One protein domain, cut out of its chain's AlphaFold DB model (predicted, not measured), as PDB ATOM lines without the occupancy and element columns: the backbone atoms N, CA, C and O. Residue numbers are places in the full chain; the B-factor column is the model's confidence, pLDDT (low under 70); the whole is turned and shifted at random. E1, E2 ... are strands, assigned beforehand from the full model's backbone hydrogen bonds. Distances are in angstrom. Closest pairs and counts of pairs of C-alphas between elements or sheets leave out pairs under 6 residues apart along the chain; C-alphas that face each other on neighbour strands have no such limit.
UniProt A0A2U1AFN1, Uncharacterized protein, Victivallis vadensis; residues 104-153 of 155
ATOM      1  N   THR A 104       7.670  33.969 135.847       52.62
ATOM      2  CA  THR A 104       7.730  32.514 135.631       52.62
ATOM      3  C   THR A 104       7.002  32.110 134.349       52.62
ATOM      4  O   THR A 104       6.144  31.227 134.376       52.62
ATOM      5  N   ASP A 105       7.291  32.784 133.238       59.84
ATOM      6  CA  ASP A 105       6.763  32.358 131.945       59.84
ATOM      7  C   ASP A 105       7.674  31.255 131.402       59.84
ATOM      8  O   ASP A 105       8.667  31.501 130.716       59.84
ATOM      9  N   GLU A 106       7.358  30.009 131.756       70.06
ATOM     10  CA  GLU A 106       7.981  28.852 131.123       70.06
ATOM     11  C   GLU A 106       7.401  28.690 129.722       70.06
ATOM     12  O   GLU A 106       6.211  28.416 129.544       70.06
ATOM     13  N   THR A 107       8.248  28.870 128.714       82.69
ATOM     14  CA  THR A 107       7.828  28.788 127.314       82.69
ATOM     15  C   THR A 107       8.654  27.732 126.600       82.69
ATOM     16  O   THR A 107       9.876  27.707 126.716       82.69
ATOM     17  N   LEU A 108       7.995  26.858 125.839       85.06
ATOM     18  CA  LEU A 108       8.664  25.929 124.934       85.06
ATOM     19  C   LEU A 108       8.516  26.446 123.504       85.06
ATOM     20  O   LEU A 108       7.423  26.417 122.937       85.06
ATOM     21  N   GLU A 109       9.620  26.876 122.900       89.00
ATOM     22  CA  GLU A 109       9.671  27.087 121.457       89.00
ATOM     23  C   GLU A 109       9.915  25.745 120.771       89.00
ATOM     24  O   GLU A 109      10.950  25.104 120.975       89.00
ATOM     25  N   TYR A 110       8.943  25.325 119.959       85.50
ATOM     26  CA  TYR A 110       9.007  24.089 119.190       85.50
ATOM     27  C   TYR A 110       9.206  24.369 117.701       85.50
ATOM     28  O   TYR A 110       8.423  25.089 117.076       85.50
ATOM     29  N   GLU A 111      10.200  23.709 117.115       85.62
ATOM     30  CA  GLU A 111      10.419  23.670 115.677       85.62
ATOM     31  C   GLU A 111      10.495  22.212 115.209       85.62
ATOM     32  O   GLU A 111      11.342  21.425 115.640       85.62
ATOM     33  N   ARG A 112       9.615  21.836 114.276       80.19
ATOM     34  CA  ARG A 112       9.620  20.487 113.700       80.19
ATOM     35  C   ARG A 112      10.938  20.245 112.961       80.19
ATOM     36  O   ARG A 112      11.202  20.893 111.955       80.19
ATOM     37  N   ASN A 113      11.703  19.246 113.411       81.06
ATOM     38  CA  ASN A 113      13.059  18.924 112.936       81.06
ATOM     39  C   ASN A 113      14.114  20.013 113.225       81.06
ATOM     40  O   ASN A 113      15.187  19.987 112.621       81.06
ATOM     41  N   GLY A 114      13.812  20.956 114.118       83.94
ATOM     42  CA  GLY A 114      14.703  22.038 114.522       83.94
ATOM     43  C   GLY A 114      15.184  21.905 115.964       83.94
ATOM     44  O   GLY A 114      15.068  20.851 116.597       83.94
ATOM     45  N   LYS A 115      15.750  22.999 116.479       87.38
ATOM     46  CA  LYS A 115      16.200  23.101 117.871       87.38
ATOM     47  C   LYS A 115      15.063  23.625 118.730       87.38
ATOM     48  O   LYS A 115      14.627  24.755 118.548       87.38
ATOM     49  N   ASN A 116      14.627  22.814 119.683       89.12
ATOM     50  CA  ASN A 116      13.599  23.221 120.632       89.12
ATOM     51  C   ASN A 116      14.255  23.891 121.835       89.12
ATOM     52  O   ASN A 116      15.295  23.425 122.309       89.12
ATOM     53  N   LYS A 117      13.653  24.970 122.331       91.31
ATOM     54  CA  LYS A 117      14.200  25.761 123.435       91.31
ATOM     55  C   LYS A 117      13.199  25.855 124.568       91.31
ATOM     56  O   LYS A 117      12.044  26.206 124.335       91.31
ATOM     57  N   LEU A 118      13.661  25.569 125.776       88.56
ATOM     58  CA  LEU A 118      12.933  25.848 127.002       88.56
ATOM     59  C   LEU A 118      13.418  27.186 127.560       88.56
ATOM     60  O   LEU A 118      14.597  27.315 127.878       88.56
ATOM     61  N   TYR A 119      12.506  28.142 127.680       86.69
ATOM     62  CA  TYR A 119      12.674  29.390 128.422       86.69
ATOM     63  C   TYR A 119      12.058  29.197 129.807       86.69
ATOM     64  O   TYR A 119      11.024  28.535 129.922       86.69
ATOM     65  N   GLY A 120      12.668  29.752 130.849       77.62
ATOM     66  CA  GLY A 120      12.181  29.570 132.215       77.62
ATOM     67  C   GLY A 120      12.979  30.349 133.256       77.62
ATOM     68  O   GLY A 120      13.877  31.124 132.938       77.62
ATOM     69  N   PHE A 121      12.635  30.144 134.524       79.00
ATOM     70  CA  PHE A 121      13.347  30.731 135.656       79.00
ATOM     71  C   PHE A 121      14.784  30.198 135.752       79.00
ATOM     72  O   PHE A 121      15.079  29.080 135.348       79.00
ATOM     73  N   CYS A 122      15.708  30.975 136.317       82.50
ATOM     74  CA  CYS A 122      17.071  30.484 136.500       82.50
ATOM     75  C   CYS A 122      17.124  29.324 137.505       82.50
ATOM     76  O   CYS A 122      16.632  29.430 138.630       82.50
ATOM     77  N   GLY A 123      17.735  28.211 137.115       83.69
ATOM     78  CA  GLY A 123      17.772  27.007 137.935       83.69
ATOM     79  C   GLY A 123      17.894  25.728 137.123       83.69
ATOM     80  O   GLY A 123      18.045  25.756 135.901       83.69
ATOM     81  N   ASP A 124      17.836  24.612 137.842       88.19
ATOM     82  CA  ASP A 124      17.915  23.271 137.276       88.19
ATOM     83  C   ASP A 124      16.512  22.679 137.098       88.19
ATOM     84  O   ASP A 124      15.686  22.702 138.012       88.19
ATOM     85  N   TYR A 125      16.270  22.123 135.915       86.56
ATOM     86  CA  TYR A 125      15.003  21.544 135.488       86.56
ATOM     87  C   TYR A 125      15.184  20.078 135.152       86.56
ATOM     88  O   TYR A 125      15.886  19.752 134.195       86.56
ATOM     89  N   ASP A 126      14.486  19.200 135.864       90.19
ATOM     90  CA  ASP A 126      14.346  17.807 135.453       90.19
ATOM     91  C   ASP A 126      13.242  17.696 134.398       90.19
ATOM     92  O   ASP A 126      12.046  17.707 134.696       90.19
ATOM     93  N   VAL A 127      13.649  17.597 133.134       88.81
ATOM     94  CA  VAL A 127      12.747  17.581 131.983       88.81
ATOM     95  C   VAL A 127      12.525  16.148 131.515       88.81
ATOM     96  O   VAL A 127      13.470  15.420 131.201       88.81
ATOM     97  N   THR A 128      11.255  15.751 131.419       90.31
ATOM     98  CA  THR A 128      10.831  14.515 130.749       90.31
ATOM     99  C   THR A 128      10.135  14.870 129.441       90.31
ATOM    100  O   THR A 128       9.161  15.616 129.442       90.31
ATOM    101  N   VAL A 129      10.627  14.324 128.329       86.50
ATOM    102  CA  VAL A 129      10.008  14.453 127.007       86.50
ATOM    103  C   VAL A 129       9.443  13.104 126.592       86.50
ATOM    104  O   VAL A 129      10.178  12.123 126.485       86.50
ATOM    105  N   GLU A 130       8.139  13.059 126.349       89.06
ATOM    106  CA  GLU A 130       7.437  11.872 125.865       89.06
ATOM    107  C   GLU A 130       7.116  12.035 124.379       89.06
ATOM    108  O   GLU A 130       6.563  13.049 123.952       89.06
ATOM    109  N   THR A 131       7.488  11.039 123.581       83.38
ATOM    110  CA  THR A 131       7.210  10.977 122.146       83.38
ATOM    111  C   THR A 131       6.636   9.609 121.789       83.38
ATOM    112  O   THR A 131       6.747   8.648 122.554       83.38
ATOM    113  N   ASP A 132       6.110   9.477 120.571       87.50
ATOM    114  CA  ASP A 132       5.702   8.174 120.027       87.50
ATOM    115  C   ASP A 132       6.875   7.174 119.920       87.50
ATOM    116  O   ASP A 132       6.660   5.967 119.820       87.50
ATOM    117  N   SER A 133       8.124   7.660 119.929       84.94
ATOM    118  CA  SER A 133       9.337   6.839 119.838       84.94
ATOM    119  C   SER A 133       9.940   6.467 121.195       84.94
ATOM    120  O   SER A 133      10.879   5.669 121.228       84.94
ATOM    121  N   GLY A 134       9.433   7.018 122.301       88.75
ATOM    122  CA  GLY A 134       9.900   6.712 123.649       88.75
ATOM    123  C   GLY A 134       9.881   7.904 124.605       88.75
ATOM    124  O   GLY A 134       9.359   8.975 124.310       88.75
ATOM    125  N   THR A 135      10.476   7.701 125.780       92.25
ATOM    126  CA  THR A 135      10.580   8.714 126.838       92.25
ATOM    127  C   THR A 135      12.039   9.080 127.073       92.25
ATOM    128  O   THR A 135      12.870   8.208 127.328       92.25
ATOM    129  N   TYR A 136      12.330  10.378 127.068       88.81
ATOM    130  CA  TYR A 136      13.666  10.944 127.221       88.81
ATOM    131  C   TYR A 136      13.717  11.816 128.471       88.81
ATOM    132  O   TYR A 136      12.795  12.586 128.729       88.81
ATOM    133  N   ARG A 137      14.788  11.700 129.259       91.69
ATOM    134  CA  ARG A 137      14.990  12.496 130.478       91.69
ATOM    135  C   ARG A 137      16.307  13.245 130.401       91.69
ATOM    136  O   ARG A 137      17.317  12.656 130.019       91.69
ATOM    137  N   GLN A 138      16.293  14.513 130.784       91.44
ATOM    138  CA  GLN A 138      17.492  15.341 130.862       91.44
ATOM    139  C   GLN A 138      17.334  16.424 131.921       91.44
ATOM    140  O   GLN A 138      16.218  16.857 132.199       91.44
ATOM    141  N   THR A 139      18.459  16.886 132.455       92.69
ATOM    142  CA  THR A 139      18.496  18.082 133.293       92.69
ATOM    143  C   THR A 139      18.915  19.271 132.434       92.69
ATOM    144  O   THR A 139      19.928  19.192 131.735       92.69
ATOM    145  N   LEU A 140      18.134  20.351 132.463       91.19
ATOM    146  CA  LEU A 140      18.459  21.623 131.812       91.19
ATOM    147  C   LEU A 140      18.754  22.677 132.878       91.19
ATOM    148  O   LEU A 140      17.989  22.808 133.826       91.19
ATOM    149  N   THR A 141      19.827  23.448 132.707       90.62
ATOM    150  CA  THR A 141      20.192  24.532 133.633       90.62
ATOM    151  C   THR A 141      20.009  25.883 132.957       90.62
ATOM    152  O   THR A 141      20.802  26.258 132.090       90.62
ATOM    153  N   ILE A 142      18.984  26.637 133.346       87.88
ATOM    154  CA  ILE A 142      18.768  27.998 132.849       87.88
ATOM    155  C   ILE A 142      19.560  28.979 133.720       87.88
ATOM    156  O   ILE A 142      19.495  28.953 134.950       87.88
ATOM    157  N   SER A 143      20.353  29.831 133.076       81.19
ATOM    158  CA  SER A 143      21.209  30.812 133.743       81.19
ATOM    159  C   SER A 143      20.396  32.004 134.259       81.19
ATOM    160  O   SER A 143      19.364  32.361 133.705       81.19
ATOM    161  N   ARG A 144      20.892  32.662 135.318       73.69
ATOM    162  CA  ARG A 144      20.344  33.949 135.792       73.69
ATOM    163  C   ARG A 144      20.624  35.106 134.825       73.69
ATOM    164  O   ARG A 144      19.934  36.114 134.858       73.69
ATOM    165  N   ASN A 145      21.650  34.954 133.993       78.12
ATOM    166  CA  ASN A 145      22.039  35.898 132.947       78.12
ATOM    167  C   ASN A 145      21.711  35.316 131.567       78.12
ATOM    168  O   ASN A 145      21.674  34.093 131.437       78.12
ATOM    169  N   GLU A 146      21.590  36.166 130.543       73.56
ATOM    170  CA  GLU A 146      21.355  35.719 129.164       73.56
ATOM    171  C   GLU A 146      22.377  34.651 128.696       73.56
ATOM    172  O   GLU A 146      23.579  34.792 128.958       73.56
ATOM    173  N   PRO A 147      21.936  33.608 127.964       77.19
ATOM    174  CA  PRO A 147      20.548  33.346 127.573       77.19
ATOM    175  C   PRO A 147      19.692  32.794 128.728       77.19
ATOM    176  O   PRO A 147      20.135  31.952 129.506       77.19
ATOM    177  N   ASP A 148      18.435  33.228 128.781       78.19
ATOM    178  CA  ASP A 148      17.374  32.773 129.695       78.19
ATOM    179  C   ASP A 148      16.674  31.484 129.208       78.19
ATOM    180  O   ASP A 148      15.538  31.182 129.577       78.19
ATOM    181  N   TRP A 149      17.369  30.700 128.375       87.94
ATOM    182  CA  TRP A 149      16.857  29.472 127.773       87.94
ATOM    183  C   TRP A 149      17.919  28.377 127.646       87.94
ATOM    184  O   TRP A 149      19.123  28.640 127.625       87.94
ATOM    185  N   GLN A 150      17.453  27.135 127.509       92.38
ATOM    186  CA  GLN A 150      18.269  25.956 127.212       92.38
ATOM    187  C   GLN A 150      17.707  25.142 126.045       92.38
ATOM    188  O   GLN A 150      16.495  25.072 125.836       92.38
ATOM    189  N   GLU A 151      18.599  24.515 125.276       90.75
ATOM    190  CA  GLU A 151      18.216  23.611 124.187       90.75
ATOM    191  C   GLU A 151      17.751  22.261 124.756       90.75
ATOM    192  O   GLU A 151      18.421  21.658 125.593       90.75
ATOM    193  N   VAL A 152      16.606  21.770 124.283       88.56
ATOM    194  CA  VAL A 152      16.069  20.457 124.657       88.56
ATOM    195  C   VAL A 152      16.660  19.405 123.722       88.56
ATOM    196  O   VAL A 152      16.320  19.349 122.537       88.56
ATOM    197  N   HIS A 153      17.522  18.533 124.242       82.06
ATOM    198  CA  HIS A 153      18.159  17.486 123.449       82.06
ATOM    199  C   HIS A 153      17.388  16.166 123.541       82.06
ATOM    200  O   HIS A 153      17.205  15.612 124.622       82.06
TER     201      HIS A 153
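Overview. This is residues 104 to 153 of the 155 residues of an uncharacterized protein of Victivallis vadensis (UniProt A0A2U1AFN1). A small sheet of three short strands, E1, E2 and E5, is partly face to face with a long two-stranded hairpin, E3 and E4, whose turn end sticks out at residues 130 to 135. The two sheets make a small sandwich that splays open, their best planes 33 degrees apart. The printed part has 50 residues, with no named helix and five strands in the order E1 E2 E3 E4 E5, 29 residues in all; the class is all strand. Both sheets are antiparallel, and the larger by strands has the order E1, E2, E5. The whole is compact, with a radius of gyration of the C-alphas of 11.1 A, yet elongated, spanning 34 by 20 by 16 A.

Arrangement. E2, residues 116 to 119, is the inner strand of its sheet. E1, residues 107 to 109, is an edge strand and forms a hairpin with E2, antiparallel at 159 degrees; N 109 and O 117 are 2.9 A apart, within hydrogen-bond range. E5, residues 149 to 152, is the other edge strand, antiparallel to E2 at 146 degrees, with N 150 and O 118 at 2.9 A. E3, residues 123 to 131, and E4, residues 134 to 142, are a hairpin at 160 degrees, with N 127 and O 138 at 2.8 A. The closest C-alphas of E4 and E5 are those of Ile 142 and Trp 149, 5.6 A apart. E1 and E3 are apart.

Along the chain. E1 begins at C-alpha 107, (7.828, 28.788, 127.314). E3 is 24.9 A long and E4 24.8 A; E2 is 10.0 A, E5 9.6 A and E1 6.4 A. E5 ends at C-alpha 152, (16.069, 20.457, 124.657).

Size, cuts and confidence. The C-alphas farthest apart, those of Asp 132 and Asn 145, are 34.7 A apart. The printed part has no cut and no long link. Its mean pLDDT is 84.3; residues 104 to 105 are under 70.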